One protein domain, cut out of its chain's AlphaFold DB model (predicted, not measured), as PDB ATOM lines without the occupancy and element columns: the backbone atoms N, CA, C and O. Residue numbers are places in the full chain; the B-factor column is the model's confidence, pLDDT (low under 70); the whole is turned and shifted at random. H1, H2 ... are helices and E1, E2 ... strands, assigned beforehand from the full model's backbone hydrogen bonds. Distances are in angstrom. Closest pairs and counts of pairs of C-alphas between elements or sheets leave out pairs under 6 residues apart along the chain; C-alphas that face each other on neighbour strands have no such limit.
ATOM      1  N   ILE A   6      27.310  22.879 -43.386       80.38
ATOM      2  CA  ILE A   6      27.344  22.500 -44.801       80.38
ATOM      3  C   ILE A   6      26.991  23.725 -45.615       80.38
ATOM      4  O   ILE A   6      26.086  24.449 -45.225       80.38
ATOM      5  N   ILE A   7      27.668  23.927 -46.736       82.75
ATOM      6  CA  ILE A   7      27.273  24.872 -47.778       82.75
ATOM      7  C   ILE A   7      27.041  24.117 -49.073       82.75
ATOM      8  O   ILE A   7      27.725  23.136 -49.363       82.75
ATOM      9  N   THR A   8      26.077  24.582 -49.852       84.94
ATOM     10  CA  THR A   8      25.881  24.126 -51.224       84.94
ATOM     11  C   THR A   8      26.390  25.221 -52.142       84.94
ATOM     12  O   THR A   8      25.915  26.352 -52.044       84.94
ATOM     13  N   ILE A   9      27.357  24.893 -52.996       84.19
ATOM     14  CA  ILE A   9      27.891  25.820 -53.994       84.19
ATOM     15  C   ILE A   9      27.663  25.271 -55.406       84.19
ATOM     16  O   ILE A   9      27.791  24.059 -55.606       84.19
ATOM     17  N   PRO A  10      27.349  26.127 -56.387       82.00
ATOM     18  CA  PRO A  10      27.354  25.726 -57.783       82.00
ATOM     19  C   PRO A  10      28.804  25.566 -58.256       82.00
ATOM     20  O   PRO A  10      29.607  26.489 -58.123       82.00
ATOM     21  N   ILE A  11      29.133  24.402 -58.809       80.56
ATOM     22  CA  ILE A  11      30.408  24.128 -59.484       80.56
ATOM     23  C   ILE A  11      30.147  23.726 -60.937       80.56
ATOM     24  O   ILE A  11      29.004  23.495 -61.337       80.56
ATOM     25  N   GLU A  12      31.200  23.605 -61.747       76.62
ATOM     26  CA  GLU A  12      31.062  23.264 -63.178       76.62
ATOM     27  C   GLU A  12      30.280  21.961 -63.430       76.62
ATOM     28  O   GLU A  12      29.601  21.819 -64.446       76.62
ATOM     29  N   SER A  13      30.348  21.010 -62.494       76.38
ATOM     30  CA  SER A  13      29.661  19.713 -62.580       76.38
ATOM     31  C   SER A  13      28.242  19.696 -61.987       76.38
ATOM     32  O   SER A  13      27.598  18.645 -61.990       76.38
ATOM     33  N   GLY A  14      27.735  20.840 -61.516       82.81
ATOM     34  CA  GLY A  14      26.442  20.987 -60.843       82.81
ATOM     35  C   GLY A  14      26.587  21.492 -59.408       82.81
ATOM     36  O   GLY A  14      27.651  21.945 -59.004       82.81
ATOM     37  N   ASP A  15      25.522  21.420 -58.615       84.44
ATOM     38  CA  ASP A  15      25.585  21.838 -57.211       84.44
ATOM     39  C   ASP A  15      26.340  20.810 -56.357       84.44
ATOM     40  O   ASP A  15      26.077  19.605 -56.419       84.44
ATOM     41  N   CYS A  16      27.256  21.284 -55.512       82.94
ATOM     42  CA  CYS A  16      28.053  20.459 -54.612       82.94
ATOM     43  C   CYS A  16      27.823  20.852 -53.152       82.94
ATOM     44  O   CYS A  16      27.952  22.017 -52.776       82.94
ATOM     45  N   GLU A  17      27.509  19.867 -52.308       85.19
ATOM     46  CA  GLU A  17      27.510  20.040 -50.854       85.19
ATOM     47  C   GLU A  17      28.921  19.866 -50.291       85.19
ATOM     48  O   GLU A  17      29.529  18.797 -50.405       85.19
ATOM     49  N   ILE A  18      29.399  20.902 -49.613       86.62
ATOM     50  CA  ILE A  18      30.697  20.940 -48.955       86.62
ATOM     51  C   ILE A  18      30.481  21.102 -47.460       86.62
ATOM     52  O   ILE A  18      29.798  22.016 -46.999       86.62
ATOM     53  N   PHE A  19      31.087  20.206 -46.694       84.94
ATOM     54  CA  PHE A  19      31.149  20.325 -45.251       84.94
ATOM     55  C   PHE A  19      32.349  21.183 -44.852       84.94
ATOM     56  O   PHE A  19      33.480  20.918 -45.263       84.94
ATOM     57  N   VAL A  20      32.094  22.196 -44.029       85.00
ATOM     58  CA  VAL A  20      33.080  23.160 -43.548       85.00
ATOM     59  C   VAL A  20      33.289  22.953 -42.056       85.00
ATOM     60  O   VAL A  20      32.349  22.989 -41.258       85.00
ATOM     61  N   SER A  21      34.546  22.747 -41.677       82.94
ATOM     62  CA  SER A  21      34.953  22.527 -40.296       82.94
ATOM     63  C   SER A  21      36.023  23.526 -39.875       82.94
ATOM     64  O   SER A  21      36.995  23.714 -40.607       82.94
ATOM     65  N   PRO A  22      35.930  24.105 -38.671       79.88
ATOM     66  CA  PRO A  22      37.004  24.919 -38.113       79.88
ATOM     67  C   PRO A  22      38.156  24.094 -37.516       79.88
ATOM     68  O   PRO A  22      39.093  24.647 -36.953       79.88
ATOM     69  N   PHE A  23      38.095  22.764 -37.611       79.06
ATOM     70  CA  PHE A  23      39.157  21.856 -37.186       79.06
ATOM     71  C   PHE A  23      39.306  20.678 -38.146       79.06
ATOM     72  O   PHE A  23      38.350  20.246 -38.804       79.06
ATOM     73  N   LEU A  24      40.520  20.136 -38.195       81.56
ATOM     74  CA  LEU A  24      40.854  18.972 -38.999       81.56
ATOM     75  C   LEU A  24      40.246  17.702 -38.378       81.56
ATOM     76  O   LEU A  24      40.710  17.224 -37.348       81.56
ATOM     77  N   LEU A  25      39.234  17.125 -39.030       77.94
ATOM     78  CA  LEU A  25      38.516  15.922 -38.587       77.94
ATOM     79  C   LEU A  25      39.365  14.644 -38.632       77.94
ATOM     80  O   LEU A  25      39.025  13.659 -37.990       77.94
ATOM     81  N   GLN A  26      40.463  14.650 -39.390       73.38
ATOM     82  CA  GLN A  26      41.425  13.538 -39.439       73.38
ATOM     83  C   GLN A  26      42.332  13.493 -38.206       73.38
ATOM     84  O   GLN A  26      43.039  12.506 -37.993       73.38
ATOM     85  N   SER A  27      42.361  14.574 -37.422       66.12
ATOM     86  CA  SER A  27      43.195  14.638 -36.235       66.12
ATOM     87  C   SER A  27      42.709  13.626 -35.202       66.12
ATOM     88  O   SER A  27      41.533  13.591 -34.850       66.12
ATOM     89  N   LYS A  28      43.641  12.825 -34.677       59.94
ATOM     90  CA  LYS A  28      43.390  11.971 -33.505       59.94
ATOM     91  C   LYS A  28      43.358  12.779 -32.207       59.94
ATOM     92  O   LYS A  28      42.946  12.254 -31.176       59.94
ATOM     93  N   GLU A  29      43.820  14.025 -32.251       52.78
ATOM     94  CA  GLU A  29      43.791  14.934 -31.117       52.78
ATOM     95  C   GLU A  29      42.448  15.670 -31.079       52.78
ATOM     96  O   GLU A  29      42.043  16.239 -32.101       52.78
ATOM     97  N   PRO A  30      41.757  15.692 -29.922       50.00
ATOM     98  CA  PRO A  30      40.542  16.473 -29.759       50.00
ATOM     99  C   PRO A  30      40.807  17.940 -30.119       50.00
ATOM    100  O   PRO A  30      41.808  18.501 -29.657       50.00
ATOM    101  N   PRO A  31      39.935  18.590 -30.907       52.25
ATOM    102  CA  PRO A  31      40.126  19.989 -31.241       52.25
ATOM    103  C   PRO A  31      40.137  20.813 -29.955       52.25
ATOM    104  O   PRO A  31      39.246  20.701 -29.111       52.25
ATOM    105  N   ASN A  32      41.155  21.655 -29.794       50.28
ATOM    106  CA  ASN A  32      41.203  22.595 -28.685       50.28
ATOM    107  C   ASN A  32      40.213  23.727 -28.982       50.28
ATOM    108  O   ASN A  32      40.577  24.727 -29.598       50.28
ATOM    109  N   ILE A  33      38.945  23.537 -28.600       50.84
ATOM    110  CA  ILE A  33      37.859  24.505 -28.802       50.84
ATOM    111  C   ILE A  33      38.074  25.680 -27.839       50.84
ATOM    112  O   ILE A  33      37.389  25.830 -26.829       50.84
ATOM    113  N   LYS A  34      39.069  26.518 -28.126       49.19
ATOM    114  CA  LYS A  34      39.211  27.821 -27.484       49.19
ATOM    115  C   LYS A  34      38.381  28.822 -28.263       49.19
ATOM    116  O   LYS A  34      38.431  28.879 -29.487       49.19
ATOM    117  N   SER A  35      37.632  29.643 -27.540       45.72
ATOM    118  CA  SER A  35      37.087  30.882 -28.085       45.72
ATOM    119  C   SER A  35      38.251  31.744 -28.588       45.72
ATOM    120  O   SER A  35      39.054  32.214 -27.783       45.72
ATOM    121  N   GLY A  36      38.370  31.904 -29.904       55.78
ATOM    122  CA  GLY A  36      39.468  32.607 -30.566       55.78
ATOM    123  C   GLY A  36      39.158  32.881 -32.040       55.78
ATOM    124  O   GLY A  36      38.117  32.451 -32.545       55.78
ATOM    125  N   LYS A  37      40.048  33.620 -32.715       65.81
ATOM    126  CA  LYS A  37      39.948  33.903 -34.154       65.81
ATOM    127  C   LYS A  37      40.248  32.617 -34.929       65.81
ATOM    128  O   LYS A  37      41.279  31.990 -34.707       65.81
ATOM    129  N   ILE A  38      39.317  32.199 -35.782       68.25
ATOM    130  CA  ILE A  38      39.503  31.040 -36.658       68.25
ATOM    131  C   ILE A  38      40.257  31.530 -37.880       68.25
ATOM    132  O   ILE A  38      39.727  32.337 -38.635       68.25
ATOM    133  N   GLU A  39      41.486  31.054 -38.036       78.94
ATOM    134  CA  GLU A  39      42.367  31.467 -39.129       78.94
ATOM    135  C   GLU A  39      42.344  30.484 -40.297       78.94
ATOM    136  O   GLU A  39      42.703  30.870 -41.402       78.94
ATOM    137  N   ILE A  40      41.929  29.231 -40.067       87.38
ATOM    138  CA  ILE A  40      41.916  28.163 -41.070       87.38
ATOM    139  C   ILE A  40      40.578  27.428 -41.023       87.38
ATOM    140  O   ILE A  40      40.112  27.025 -39.956       87.38
ATOM    141  N   LEU A  41      39.986  27.216 -42.195       88.00
ATOM    142  CA  LEU A  41      38.852  26.320 -42.398       88.00
ATOM    143  C   LEU A  41      39.279  25.092 -43.195       88.00
ATOM    144  O   LEU A  41      40.090  25.179 -44.114       88.00
ATOM    145  N   TYR A  42      38.682  23.957 -42.855       88.50
ATOM    146  CA  TYR A  42      38.906  22.662 -43.484       88.50
ATOM    147  C   TYR A  42      37.642  22.222 -44.214       88.50
ATOM    148  O   TYR A  42      36.546  22.261 -43.647       88.50
ATOM    149  N   PHE A  43      37.803  21.759 -45.450       88.81
ATOM    150  CA  PHE A  43      36.699  21.475 -46.357       88.81
ATOM    151  C   PHE A  43      36.675  20.003 -46.740       88.81
ATOM    152  O   PHE A  43      37.701  19.407 -47.081       88.81
ATOM    153  N   TYR A  44      35.484  19.422 -46.710       87.88
ATOM    154  CA  TYR A  44      35.253  18.019 -47.011       87.88
ATOM    155  C   TYR A  44      34.130  17.917 -48.035       87.88
ATOM    156  O   TYR A  44      33.140  18.645 -47.966       87.88
ATOM    157  N   GLY A  45      34.292  17.007 -48.991       86.62
ATOM    158  CA  GLY A  45      33.230  16.649 -49.919       86.62
ATOM    159  C   GLY A  45      32.091  15.946 -49.192       86.62
ATOM    160  O   GLY A  45      32.174  15.686 -47.994       86.62
ATOM    161  N   GLN A  46      31.038  15.622 -49.937       75.88
ATOM    162  CA  GLN A  46      29.787  15.078 -49.417       75.88
ATOM    163  C   GLN A  46      30.008  13.951 -48.384       75.88
ATOM    164  O   GLN A  46      30.278  12.805 -48.735       75.88
ATOM    165  N   LEU A  47      29.876  14.294 -47.096       71.69
ATOM    166  CA  LEU A  47      30.056  13.391 -45.947       71.69
ATOM    167  C   LEU A  47      28.827  12.499 -45.699       71.69
ATOM    168  O   LEU A  47      28.621  11.997 -44.594       71.69
ATOM    169  N   ARG A  48      27.965  12.330 -46.706       64.19
ATOM    170  CA  ARG A  48      26.748  11.529 -46.575       64.19
ATOM    171  C   ARG A  48      27.113  10.052 -46.566       64.19
ATOM    172  O   ARG A  48      27.684   9.533 -47.519       64.19
ATOM    173  N   ASP A  49      26.736   9.384 -45.488       62.97
ATOM    174  CA  ASP A  49      26.688   7.931 -45.410       62.97
ATOM    175  C   ASP A  49      25.241   7.534 -45.146       62.97
ATOM    176  O   ASP A  49      24.779   7.445 -44.004       62.97
ATOM    177  N   ASP A  50      24.504   7.366 -46.242       61.06
ATOM    178  CA  ASP A  50      23.086   7.012 -46.213       61.06
ATOM    179  C   ASP A  50      22.859   5.669 -45.498       61.06
ATOM    180  O   ASP A  50      21.822   5.474 -44.864       61.06
ATOM    181  N   ALA A  51      23.849   4.766 -45.519       59.69
ATOM    182  CA  ALA A  51      23.781   3.492 -44.811       59.69
ATOM    183  C   ALA A  51      23.877   3.682 -43.290       59.69
ATOM    184  O   ALA A  51      23.142   3.044 -42.533       59.69
ATOM    185  N   TYR A  52      24.744   4.583 -42.822       58.50
ATOM    186  CA  TYR A  52      24.816   4.941 -41.406       58.50
ATOM    187  C   TYR A  52      23.555   5.673 -40.928       58.50
ATOM    188  O   TYR A  52      23.030   5.348 -39.862       58.50
ATOM    189  N   LYS A  53      23.017   6.600 -41.731       58.25
ATOM    190  CA  LYS A  53      21.757   7.290 -41.416       58.25
ATOM    191  C   LYS A  53      20.588   6.306 -41.291       58.25
ATOM    192  O   LYS A  53      19.891   6.320 -40.281       58.25
ATOM    193  N   ALA A  54      20.442   5.398 -42.256       59.59
ATOM    194  CA  ALA A  54      19.412   4.360 -42.228       59.59
ATOM    195  C   ALA A  54      19.530   3.439 -41.000       59.59
ATOM    196  O   ALA A  54      18.525   2.963 -40.475       59.59
ATOM    197  N   ARG A  55      20.753   3.197 -40.509       61.16
ATOM    198  CA  ARG A  55      20.991   2.427 -39.283       61.16
ATOM    199  C   ARG A  55      20.598   3.197 -38.019       61.16
ATOM    200  O   ARG A  55      20.001   2.604 -37.128       61.16
ATOM    201  N   LEU A  56      20.887   4.497 -37.939       57.75
ATOM    202  CA  LEU A  56      20.496   5.333 -36.795       57.75
ATOM    203  C   LEU A  56      18.982   5.485 -36.656       57.75
ATOM    204  O   LEU A  56      18.477   5.511 -35.537       57.75
ATOM    205  N   GLU A  57      18.253   5.541 -37.771       59.53
ATOM    206  CA  GLU A  57      16.782   5.575 -37.776       59.53
ATOM    207  C   GLU A  57      16.161   4.327 -37.118       59.53
ATOM    208  O   GLU A  57      15.036   4.381 -36.622       59.53
ATOM    209  N   GLN A  58      16.904   3.216 -37.064       62.44
ATOM    210  CA  GLN A  58      16.494   1.970 -36.410       62.44
ATOM    211  C   GLN A  58      16.904   1.896 -34.928       62.44
ATOM    212  O   GLN A  58      16.442   1.008 -34.211       62.44
ATOM    213  N   GLU A  59      17.758   2.804 -34.443       59.91
ATOM    214  CA  GLU A  59      18.226   2.825 -33.056       59.91
ATOM    215  C   GLU A  59      17.316   3.688 -32.161       59.91
ATOM    216  O   GLU A  59      16.801   4.743 -32.546       59.91
ATOM    217  N   VAL A  60      17.123   3.268 -30.904       61.31
ATOM    218  CA  VAL A  60      16.368   4.053 -29.912       61.31
ATOM    219  C   VAL A  60      17.260   5.174 -29.374       61.31
ATOM    220  O   VAL A  60      17.807   5.100 -28.278       61.31
ATOM    221  N   LEU A  61      17.425   6.224 -30.175       57.00
ATOM    222  CA  LEU A  61      18.209   7.398 -29.796       57.00
ATOM    223  C   LEU A  61      17.383   8.366 -28.924       57.00
ATOM    224  O   LEU A  61      16.172   8.516 -29.146       57.00
ATOM    225  N   PRO A  62      18.011   9.061 -27.955       55.66
ATOM    226  CA  PRO A  62      17.412  10.219 -27.294       55.66
ATOM    227  C   PRO A  62      16.925  11.261 -28.315       55.66
ATOM    228  O   PRO A  62      17.617  11.514 -29.298       55.66
ATOM    229  N   GLU A  63      15.779  11.913 -28.074       60.22
ATOM    230  CA  GLU A  63      15.173  12.872 -29.027       60.22
ATOM    231  C   GLU A  63      16.117  13.986 -29.487       60.22
ATOM    232  O   GLU A  63      16.094  14.366 -30.652       60.22
ATOM    233  N   LYS A  64      17.014  14.452 -28.609       53.12
ATOM    234  CA  LYS A  64      18.018  15.474 -28.948       53.12
ATOM    235  C   LYS A  64      18.965  15.080 -30.095       53.12
ATOM    236  O   LYS A  64      19.645  15.949 -30.625       53.12
ATOM    237  N   PHE A  65      19.029  13.795 -30.450       50.69
ATOM    238  CA  PHE A  65      19.836  13.257 -31.551       50.69
ATOM    239  C   PHE A  65      19.000  12.817 -32.761       50.69
ATOM    240  O   PHE A  65      19.563  12.383 -33.758       50.69
ATOM    241  N   LYS A  66      17.669  12.926 -32.687       53.44
ATOM    242  CA  LYS A  66      16.724  12.611 -33.770       53.44
ATOM    243  C   LYS A  66      16.318  13.855 -34.572       53.44
ATOM    244  O   LYS A  66      15.271  13.861 -35.209       53.44
ATOM    245  N   SER A  67      17.098  14.932 -34.491       54.47
ATOM    246  CA  SER A  67      16.812  16.178 -35.205       54.47
ATOM    247  C   SER A  67      17.115  16.054 -36.704       54.47
ATOM    248  O   SER A  67      17.910  15.214 -37.118       54.47
ATOM    249  N   ASP A  68      16.582  16.977 -37.517       49.06
ATOM    250  CA  ASP A  68      16.928  17.155 -38.946       49.06
ATOM    251  C   ASP A  68      18.403  17.559 -39.186       49.06
ATOM    252  O   ASP A  68      18.810  17.930 -40.290       49.06
ATOM    253  N   THR A  69      19.217  17.555 -38.133       53.44
ATOM    254  CA  THR A  69      20.611  17.975 -38.159       53.44
ATOM    255  C   THR A  69      21.472  16.856 -38.732       53.44
ATOM    256  O   THR A  69      21.319  15.696 -38.359       53.44
ATOM    257  N   TYR A  70      22.389  17.191 -39.642       52.47
ATOM    258  CA  TYR A  70      23.297  16.207 -40.231       52.47
ATOM    259  C   TYR A  70      24.119  15.535 -39.128       52.47
ATOM    260  O   TYR A  70      24.736  16.212 -38.308       52.47
ATOM    261  N   ILE A  71      24.118  14.205 -39.129       54.31
ATOM    262  CA  ILE A  71      24.861  13.370 -38.189       54.31
ATOM    263  C   ILE A  71      26.082  12.830 -38.934       54.31
ATOM    264  O   ILE A  71      25.938  12.102 -39.913       54.31
ATOM    265  N   ILE A  72      27.282  13.194 -38.486       56.59
ATOM    266  CA  ILE A  72      28.546  12.730 -39.074       56.59
ATOM    267  C   ILE A  72      29.178  11.703 -38.138       56.59
ATOM    268  O   ILE A  72      29.446  12.021 -36.986       56.59
ATOM    269  N   ASN A  73      29.444  10.492 -38.631       57.91
ATOM    270  CA  ASN A  73      30.016   9.401 -37.843       57.91
ATOM    271  C   ASN A  73      31.536   9.549 -37.695       57.91
ATOM    272  O   ASN A  73      32.263   9.442 -38.676       57.91
ATOM    273  N   TYR A  74      32.033   9.693 -36.465       54.00
ATOM    274  CA  TYR A  74      33.473   9.783 -36.179       54.00
ATOM    275  C   TYR A  74      34.293   8.546 -36.610       54.00
ATOM    276  O   TYR A  74      35.502   8.636 -36.783       54.00
ATOM    277  N   GLY A  75      33.652   7.390 -36.815       55.12
ATOM    278  CA  GLY A  75      34.283   6.182 -37.360       55.12
ATOM    279  C   GLY A  75      34.512   6.207 -38.877       55.12
ATOM    280  O   GLY A  75      34.982   5.211 -39.428       55.12
ATOM    281  N   GLN A  76      34.154   7.298 -39.560       65.94
ATOM    282  CA  GLN A  76      34.448   7.493 -40.974       65.94
ATOM    283  C   GLN A  76      35.907   7.884 -41.189       65.94
ATOM    284  O   GLN A  76      36.504   8.652 -40.440       65.94
ATOM    285  N   ASP A  77      36.468   7.384 -42.283       73.00
ATOM    286  CA  ASP A  77      37.760   7.834 -42.779       73.00
ATOM    287  C   ASP A  77      37.602   9.207 -43.456       73.00
ATOM    288  O   ASP A  77      37.409   9.309 -44.670       73.00
ATOM    289  N   PHE A  78      37.649  10.275 -42.653       78.50
ATOM    290  CA  PHE A  78      37.528  11.664 -43.120       78.50
ATOM    291  C   PHE A  78      38.623  12.075 -44.103       78.50
ATOM    292  O   PHE A  78      38.456  13.041 -44.850       78.50
ATOM    293  N   GLU A  79      39.744  11.355 -44.129       81.38
ATOM    294  CA  GLU A  79      40.866  11.647 -45.013       81.38
ATOM    295  C   GLU A  79      40.512  11.419 -46.483       81.38
ATOM    296  O   GLU A  79      40.985  12.182 -47.329       81.38
ATOM    297  N   LYS A  80      39.603  10.479 -46.775       80.44
ATOM    298  CA  LYS A  80      39.059  10.238 -48.123       80.44
ATOM    299  C   LYS A  80      38.178  11.366 -48.651       80.44
ATOM    300  O   LYS A  80      38.057  11.535 -49.866       80.44
ATOM    301  N   TYR A  81      37.535  12.105 -47.753       84.50
ATOM    302  CA  TYR A  81      36.587  13.158 -48.113       84.50
ATOM    303  C   TYR A  81      37.220  14.547 -48.109       84.50
ATOM    304  O   TYR A  81      36.620  15.484 -48.626       84.50
ATOM    305  N   TYR A  82      38.418  14.695 -47.548       87.75
ATOM    306  CA  TYR A  82      39.079  15.986 -47.420       87.75
ATOM    307  C   TYR A  82      39.496  16.564 -48.773       87.75
ATOM    308  O   TYR A  82      40.187  15.919 -49.564       87.75
ATOM    309  N   LEU A  83      39.055  17.794 -49.022       89.94
ATOM    310  CA  LEU A  83      39.300  18.531 -50.259       89.94
ATOM    311  C   LEU A  83      40.514  19.446 -50.114       89.94
ATOM    312  O   LEU A  83      41.362  19.484 -51.006       89.94
ATOM    313  N   GLY A  84      40.613  20.131 -48.974       91.56
ATOM    314  CA  GLY A  84      41.682  21.076 -48.686       91.56
ATOM    315  C   GLY A  84      41.339  22.028 -47.545       91.56
ATOM    316  O   GLY A  84      40.302  21.883 -46.887       91.56
ATOM    317  N   SER A  85      42.216  23.000 -47.326       92.06
ATOM    318  CA  SER A  85      42.049  24.051 -46.321       92.06
ATOM    319  C   SER A  85      42.257  25.441 -46.901       92.06
ATOM    320  O   SER A  85      42.965  25.617 -47.891       92.06
ATOM    321  N   LEU A  86      41.636  26.427 -46.258       91.19
ATOM    322  CA  LEU A  86      41.714  27.831 -46.638       91.19
ATOM    323  C   LEU A  86      41.990  28.687 -45.410       91.19
ATOM    324  O   LEU A  86      41.336  28.499 -44.381       91.19
ATOM    325  N   HIS A  87      42.891  29.658 -45.541       90.25
ATOM    326  CA  HIS A  87      43.009  30.700 -44.534       90.25
ATOM    327  C   HIS A  87      41.918  31.748 -44.720       90.25
ATOM    328  O   HIS A  87      41.684  32.209 -45.840       90.25
ATOM    329  N   VAL A  88      41.263  32.134 -43.626       86.94
ATOM    330  CA  VAL A  88      40.152  33.089 -43.649       86.94
ATOM    331  C   VAL A  88      40.274  34.131 -42.549       86.94
ATOM    332  O   VAL A  88      40.637  33.839 -41.412       86.94
ATOM    333  N   ASP A  89      39.900  35.358 -42.889       86.38
ATOM    334  CA  ASP A  89      39.655  36.436 -41.946       86.38
ATOM    335  C   ASP A  89      38.230  36.957 -42.149       86.38
ATOM    336  O   ASP A  89      37.930  37.670 -43.108       86.38
ATOM    337  N   PHE A  90      37.338  36.586 -41.232       80.38
ATOM    338  CA  PHE A  90      35.937  36.998 -41.276       80.38
ATOM    339  C   PHE A  90      35.727  38.486 -40.970       80.38
ATOM    340  O   PHE A  90      34.732  39.046 -41.429       80.38
ATOM    341  N   ASP A  91      36.646  39.137 -40.245       83.44
ATOM    342  CA  ASP A  91      36.528  40.561 -39.906       83.44
ATOM    343  C   ASP A  91      36.743  41.416 -41.157       83.44
ATOM    344  O   ASP A  91      35.992  42.349 -41.444       83.44
ATOM    345  N   THR A  92      37.780  41.070 -41.923       86.56
ATOM    346  CA  THR A  92      38.154  41.778 -43.151       86.56
ATOM    347  C   THR A  92      37.513  41.178 -44.400       86.56
ATOM    348  O   THR A  92      37.626  41.774 -45.469       86.56
ATOM    349  N   LYS A  93      36.829  40.033 -44.285       84.94
ATOM    350  CA  LYS A  93      36.263  39.253 -45.400       84.94
ATOM    351  C   LYS A  93      37.303  38.884 -46.460       84.94
ATOM    352  O   LYS A  93      37.057  39.004 -47.658       84.94
ATOM    353  N   HIS A  94      38.488  38.490 -46.008       87.56
ATOM    354  CA  HIS A  94      39.591  38.086 -46.874       87.56
ATOM    355  C   HIS A  94      39.902  36.603 -46.704       87.56
ATOM    356  O   HIS A  94      39.693  36.022 -45.639       87.56
ATOM    357  N   TYR A  95      40.442  36.003 -47.761       88.88
ATOM    358  CA  TYR A  95      40.951  34.642 -47.746       88.88
ATOM    359  C   TYR A  95      42.287  34.559 -48.484       88.88
ATOM    360  O   TYR A  95      42.574  35.381 -49.356       88.88
ATOM    361  N   TRP A  96      43.105  33.567 -48.145       89.38
ATOM    362  CA  TRP A  96      44.346  33.282 -48.861       89.38
ATOM    363  C   TRP A  96      44.727  31.804 -48.747       89.38
ATOM    364  O   TRP A  96      44.194  31.075 -47.914       89.38
ATOM    365  N   GLN A  97      45.659  31.383 -49.608       86.88
ATOM    366  CA  GLN A  97      46.366  30.101 -49.523       86.88
ATOM    367  C   GLN A  97      45.437  28.876 -49.431       86.88
ATOM    368  O   GLN A  97      45.215  28.310 -48.363       86.88
ATOM    369  N   TRP A  98      44.911  28.453 -50.583       91.50
ATOM    370  CA  TRP A  98      44.224  27.167 -50.700       91.50
ATOM    371  C   TRP A  98      45.232  26.016 -50.728       91.50
ATOM    372  O   TRP A  98      46.066  25.934 -51.632       91.50
ATOM    373  N   GLU A  99      45.128  25.105 -49.764       91.06
ATOM    374  CA  GLU A  99      45.950  23.898 -49.686       91.06
ATOM    375  C   GLU A  99      45.118  22.678 -50.089       91.06
ATOM    376  O   GLU A  99      44.428  22.063 -49.273       91.06
ATOM    377  N   ALA A 100      45.161  22.344 -51.380       86.94
ATOM    378  CA  ALA A 100      44.413  21.224 -51.936       86.94
ATOM    379  C   ALA A 100      45.025  19.876 -51.529       86.94
ATOM    380  O   ALA A 100      46.218  19.639 -51.718       86.94
ATOM    381  N   LYS A 101      44.185  18.937 -51.087       81.38
ATOM    382  CA  LYS A 101      44.522  17.503 -51.070       81.38
ATOM    383  C   LYS A 101      44.006  16.776 -52.311       81.38
ATOM    384  O   LYS A 101      44.547  15.744 -52.700       81.38
ATOM    385  N   SER A 102      42.947  17.295 -52.927       74.44
ATOM    386  CA  SER A 102      42.273  16.674 -54.064       74.44
ATOM    387  C   SER A 102      42.081  17.669 -55.204       74.44
ATOM    388  O   SER A 102      41.720  18.816 -54.967       74.44
ATOM    389  N   SER A 103      42.227  17.210 -56.449       75.69
ATOM    390  CA  SER A 103      41.927  17.983 -57.666       75.69
ATOM    391  C   SER A 103      40.428  18.029 -58.006       75.69
ATOM    392  O   SER A 103      40.061  18.253 -59.154       75.69
ATOM    393  N   LYS A 104      39.554  17.731 -57.035       81.69
ATOM    394  CA  LYS A 104      38.092  17.703 -57.211       81.69
ATOM    395  C   LYS A 104      37.466  19.089 -57.373       81.69
ATOM    396  O   LYS A 104      36.352  19.162 -57.870       81.69
ATOM    397  N   LEU A 105      38.149  20.142 -56.927       86.19
ATOM    398  CA  LEU A 105      37.721  21.528 -57.103       86.19
ATOM    399  C   LEU A 105      38.710  22.233 -58.030       86.19
ATOM    400  O   LEU A 105      39.922  22.146 -57.815       86.19
ATOM    401  N   SER A 106      38.194  22.923 -59.046       88.44
ATOM    402  CA  SER A 106      38.983  23.839 -59.870       88.44
ATOM    403  C   SER A 106      39.318  25.122 -59.098       88.44
ATOM    404  O   SER A 106      38.722  25.415 -58.060       88.44
ATOM    405  N   GLU A 107      40.245  25.936 -59.609       87.62
ATOM    406  CA  GLU A 107      40.533  27.258 -59.025       87.62
ATOM    407  C   GLU A 107      39.287  28.156 -58.987       87.62
ATOM    408  O   GLU A 107      39.079  28.899 -58.026       87.62
ATOM    409  N   GLN A 108      38.431  28.053 -60.008       88.69
ATOM    410  CA  GLN A 108      37.178  28.793 -60.073       88.69
ATOM    411  C   GLN A 108      36.193  28.315 -58.997       88.69
ATOM    412  O   GLN A 108      35.576  29.148 -58.334       88.69
ATOM    413  N   ASP A 109      36.096  27.004 -58.760       89.62
ATOM    414  CA  ASP A 109      35.247  26.452 -57.698       89.62
ATOM    415  C   ASP A 109      35.736  26.884 -56.310       89.62
ATOM    416  O   ASP A 109      34.934  27.239 -55.451       89.62
ATOM    417  N   VAL A 110      37.057  26.910 -56.089       88.31
ATOM    418  CA  VAL A 110      37.660  27.394 -54.834       88.31
ATOM    419  C   VAL A 110      37.363  28.878 -54.617       88.31
ATOM    420  O   VAL A 110      37.088  29.292 -53.491       88.31
ATOM    421  N   LYS A 111      37.377  29.687 -55.680       88.94
ATOM    422  CA  LYS A 111      36.997  31.100 -55.596       88.94
ATOM    423  C   LYS A 111      35.528  31.262 -55.201       88.94
ATOM    424  O   LYS A 111      35.244  31.986 -54.250       88.94
ATOM    425  N   VAL A 112      34.613  30.554 -55.869       88.25
ATOM    426  CA  VAL A 112      33.175  30.566 -55.537       88.25
ATOM    427  C   VAL A 112      32.949  30.105 -54.097       88.25
ATOM    428  O   VAL A 112      32.200  30.737 -53.352       88.25
ATOM    429  N   LEU A 113      33.636  29.038 -53.682       87.38
ATOM    430  CA  LEU A 113      33.624  28.523 -52.317       87.38
ATOM    431  C   LEU A 113      34.026  29.598 -51.306       87.38
ATOM    432  O   LEU A 113      33.312  29.815 -50.333       87.38
ATOM    433  N   ALA A 114      35.153  30.269 -51.538       87.12
ATOM    434  CA  ALA A 114      35.688  31.270 -50.626       87.12
ATOM    435  C   ALA A 114      34.789  32.511 -50.528       87.12
ATOM    436  O   ALA A 114      34.505  32.978 -49.428       87.12
ATOM    437  N   GLU A 115      34.298  33.016 -51.661       87.25
ATOM    438  CA  GLU A 115      33.371  34.153 -51.704       87.25
ATOM    439  C   GLU A 115      32.056  33.832 -50.972       87.25
ATOM    440  O   GLU A 115      31.547  34.664 -50.217       87.25
ATOM    441  N   SER A 116      31.568  32.594 -51.103       84.94
ATOM    442  CA  SER A 116      30.366  32.103 -50.416       84.94
ATOM    443  C   SER A 116      30.478  32.134 -48.884       84.94
ATOM    444  O   SER A 116      29.464  32.260 -48.203       84.94
ATOM    445  N   LEU A 117      31.686  32.061 -48.311       82.50
ATOM    446  CA  LEU A 117      31.886  32.112 -46.851       82.50
ATOM    447  C   LEU A 117      31.540  33.478 -46.246       82.50
ATOM    448  O   LEU A 117      31.263  33.570 -45.049       82.50
ATOM    449  N   PHE A 118      31.591  34.539 -47.053       82.56
ATOM    450  CA  PHE A 118      31.379  35.916 -46.605       82.56
ATOM    451  C   PHE A 118      29.996  36.466 -46.961       82.56
ATOM    452  O   PHE A 118      29.699  37.619 -46.616       82.56
ATOM    453  N   ASP A 119      29.172  35.672 -47.647       78.00
ATOM    454  CA  ASP A 119      27.824  36.051 -48.051       78.00
ATOM    455  C   ASP A 119      26.827  35.835 -46.894       78.00
ATOM    456  O   ASP A 119      26.537  34.697 -46.516       78.00
ATOM    457  N   PRO A 120      26.264  36.913 -46.320       61.81
ATOM    458  CA  PRO A 120      25.293  36.807 -45.238       61.81
ATOM    459  C   PRO A 120      23.921  36.291 -45.698       61.81
ATOM    460  O   PRO A 120      23.091  35.976 -44.847       61.81
ATOM    461  N   GLN A 121      23.647  36.253 -47.008       62.59
ATOM    462  CA  GLN A 121      22.355  35.837 -47.552       62.59
ATOM    463  C   GLN A 121      22.285  34.361 -47.917       62.59
ATOM    464  O   GLN A 121      21.182  33.897 -48.185       62.59
ATOM    465  N   LEU A 122      23.398  33.625 -47.906       62.72
ATOM    466  CA  LEU A 122      23.439  32.210 -48.266       62.72
ATOM    467  C   LEU A 122      22.641  31.366 -47.237       62.72
ATOM    468  O   LEU A 122      23.171  31.016 -46.176       62.72
ATOM    469  N   PRO A 123      21.374  30.969 -47.516       44.91
ATOM    470  CA  PRO A 123      20.517  30.233 -46.579       44.91
ATOM    471  C   PRO A 123      20.843  28.732 -46.577       44.91
ATOM    472  O   PRO A 123      20.114  27.918 -46.012       44.91
ATOM    473  N   HIS A 124      21.928  28.338 -47.242       52.00
ATOM    474  CA  HIS A 124      22.340  26.949 -47.394       52.00
ATOM    475  C   HIS A 124      23.304  26.492 -46.299       52.00
ATOM    476  O   HIS A 124      23.653  25.316 -46.287       52.00
ATOM    477  N   SER A 125      23.677  27.378 -45.361       54.34
ATOM    478  CA  SER A 125      24.434  27.020 -44.160       54.34
ATOM    479  C   SER A 125      23.551  26.253 -43.176       54.34
ATOM    480  O   SER A 125      22.916  26.801 -42.276       54.34
ATOM    481  N   LYS A 126      23.470  24.935 -43.359       62.22
ATOM    482  CA  LYS A 126      22.802  24.077 -42.377       62.22
ATOM    483  C   LYS A 126      23.773  23.858 -41.217       62.22
ATOM    484  O   LYS A 126      24.860  23.325 -41.464       62.22
ATOM    485  N   PRO A 127      23.432  24.256 -39.976       59.25
ATOM    486  CA  PRO A 127      24.279  23.953 -38.834       59.25
ATOM    487  C   PRO A 127      24.411  22.436 -38.721       59.25
ATOM    488  O   PRO A 127      23.424  21.709 -38.842       59.25
ATOM    489  N   VAL A 128      25.631  21.959 -38.501       60.22
ATOM    490  CA  VAL A 128      25.895  20.539 -38.309       60.22
ATOM    491  C   VAL A 128      26.274  20.296 -36.863       60.22
ATOM    492  O   VAL A 128      27.168  20.936 -36.311       60.22
ATOM    493  N   THR A 129      25.594  19.336 -36.251       56.19
ATOM    494  CA  THR A 129      26.009  18.781 -34.970       56.19
ATOM    495  C   THR A 129      26.854  17.562 -35.272       56.19
ATOM    496  O   THR A 129      26.351  16.547 -35.748       56.19
ATOM    497  N   LEU A 130      28.153  17.658 -35.003       57.12
ATOM    498  CA  LEU A 130      28.995  16.473 -35.003       57.12
ATOM    499  C   LEU A 130      28.514  15.548 -33.890       57.12
ATOM    500  O   LEU A 130      28.544  15.899 -32.711       57.12
ATOM    501  N   PHE A 131      28.049  14.373 -34.283       49.44
ATOM    502  CA  PHE A 131      27.638  13.335 -33.364       49.44
ATOM    503  C   PHE A 131      28.720  12.271 -33.372       49.44
ATOM    504  O   PHE A 131      28.881  11.531 -34.335       49.44
ATOM    505  N   THR A 132      29.470  12.171 -32.289       49.25
ATOM    506  CA  THR A 132      30.227  10.956 -32.037       49.25
ATOM    507  C   THR A 132      29.208   9.883 -31.649       49.25
ATOM    508  O   THR A 132      28.600   9.998 -30.582       49.25
TER     509      THR A 132
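This is residues 6 to 132 of the 144 residues of an uncharacterized protein of Mucilaginibacter sp. OK268 (UniProt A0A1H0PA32). A strongly twisted five-stranded sheet, curled like part of a barrel, wraps round helix H2. To one side of it lies a loosely built lobe with the short helix H1 and the small strands E4 and E7, from which residues 58 to 64 stick out. The printed part has 127 residues with two named helices and seven named strands, in the order E1 E2 E3 H1 E4 E5 E6 H2 E7; the sheet runs E1 E2 E3 E5 E6, antiparallel. The class is mixed, helices and strands, with under half of the residues in named elements; the whole is compact, with a radius of gyration of the C-alphas of 15.3 A and spans of 45 by 37 by 29 A.

E1, residues 6 to 11, E2, residues 14 to 21, and E3, residues 40 to 44, form a meander, each strand the antiparallel neighbour of the one before. N 9 and O 16 are 2.9 A apart, and N 21 and O 42 2.8 A. E3 neighbours E5, residues 82 to 89, with N 41 and O 86 at 2.9 A. E5 and E6, residues 94 to 100, form a hairpin, with N 89 and O 94 at 2.8 A. H2, residues 107 to 116, is on one face of the sheet, making two layers; its closest C-alphas to E1 are those of Asp 109 and Ile 11, 5.7 A apart. H1, residues 50 to 56, is not on this sheet. E4, residues 71 to 73, and E7, residues 129 to 131, meet only at a point, C-alphas 72 and 130 being 5.5 A apart. In H1 and H2 every O i to N i+4 pair is within hydrogen-bond range.

E1 begins at C-alpha 6 (27.344, 22.500, -44.801), and E7 ends at C-alpha 131 (27.638, 13.335, -33.364). From first to last C-alpha, E2 is 22.3 A long, E5 21.2 A, E6 18.3 A, E1 15.1 A and H2 14.2 A.

The C-alphas farthest apart, of Gln 58 and Thr 92, are 45.8 A apart. The printed part has no cut; the links E2 to E3, H1 to E4 and H2 to E7 are long. The mean pLDDT of the printed part is 72.6, with residues 27 to 38, 48 to 76 and 120 to 132 under 70.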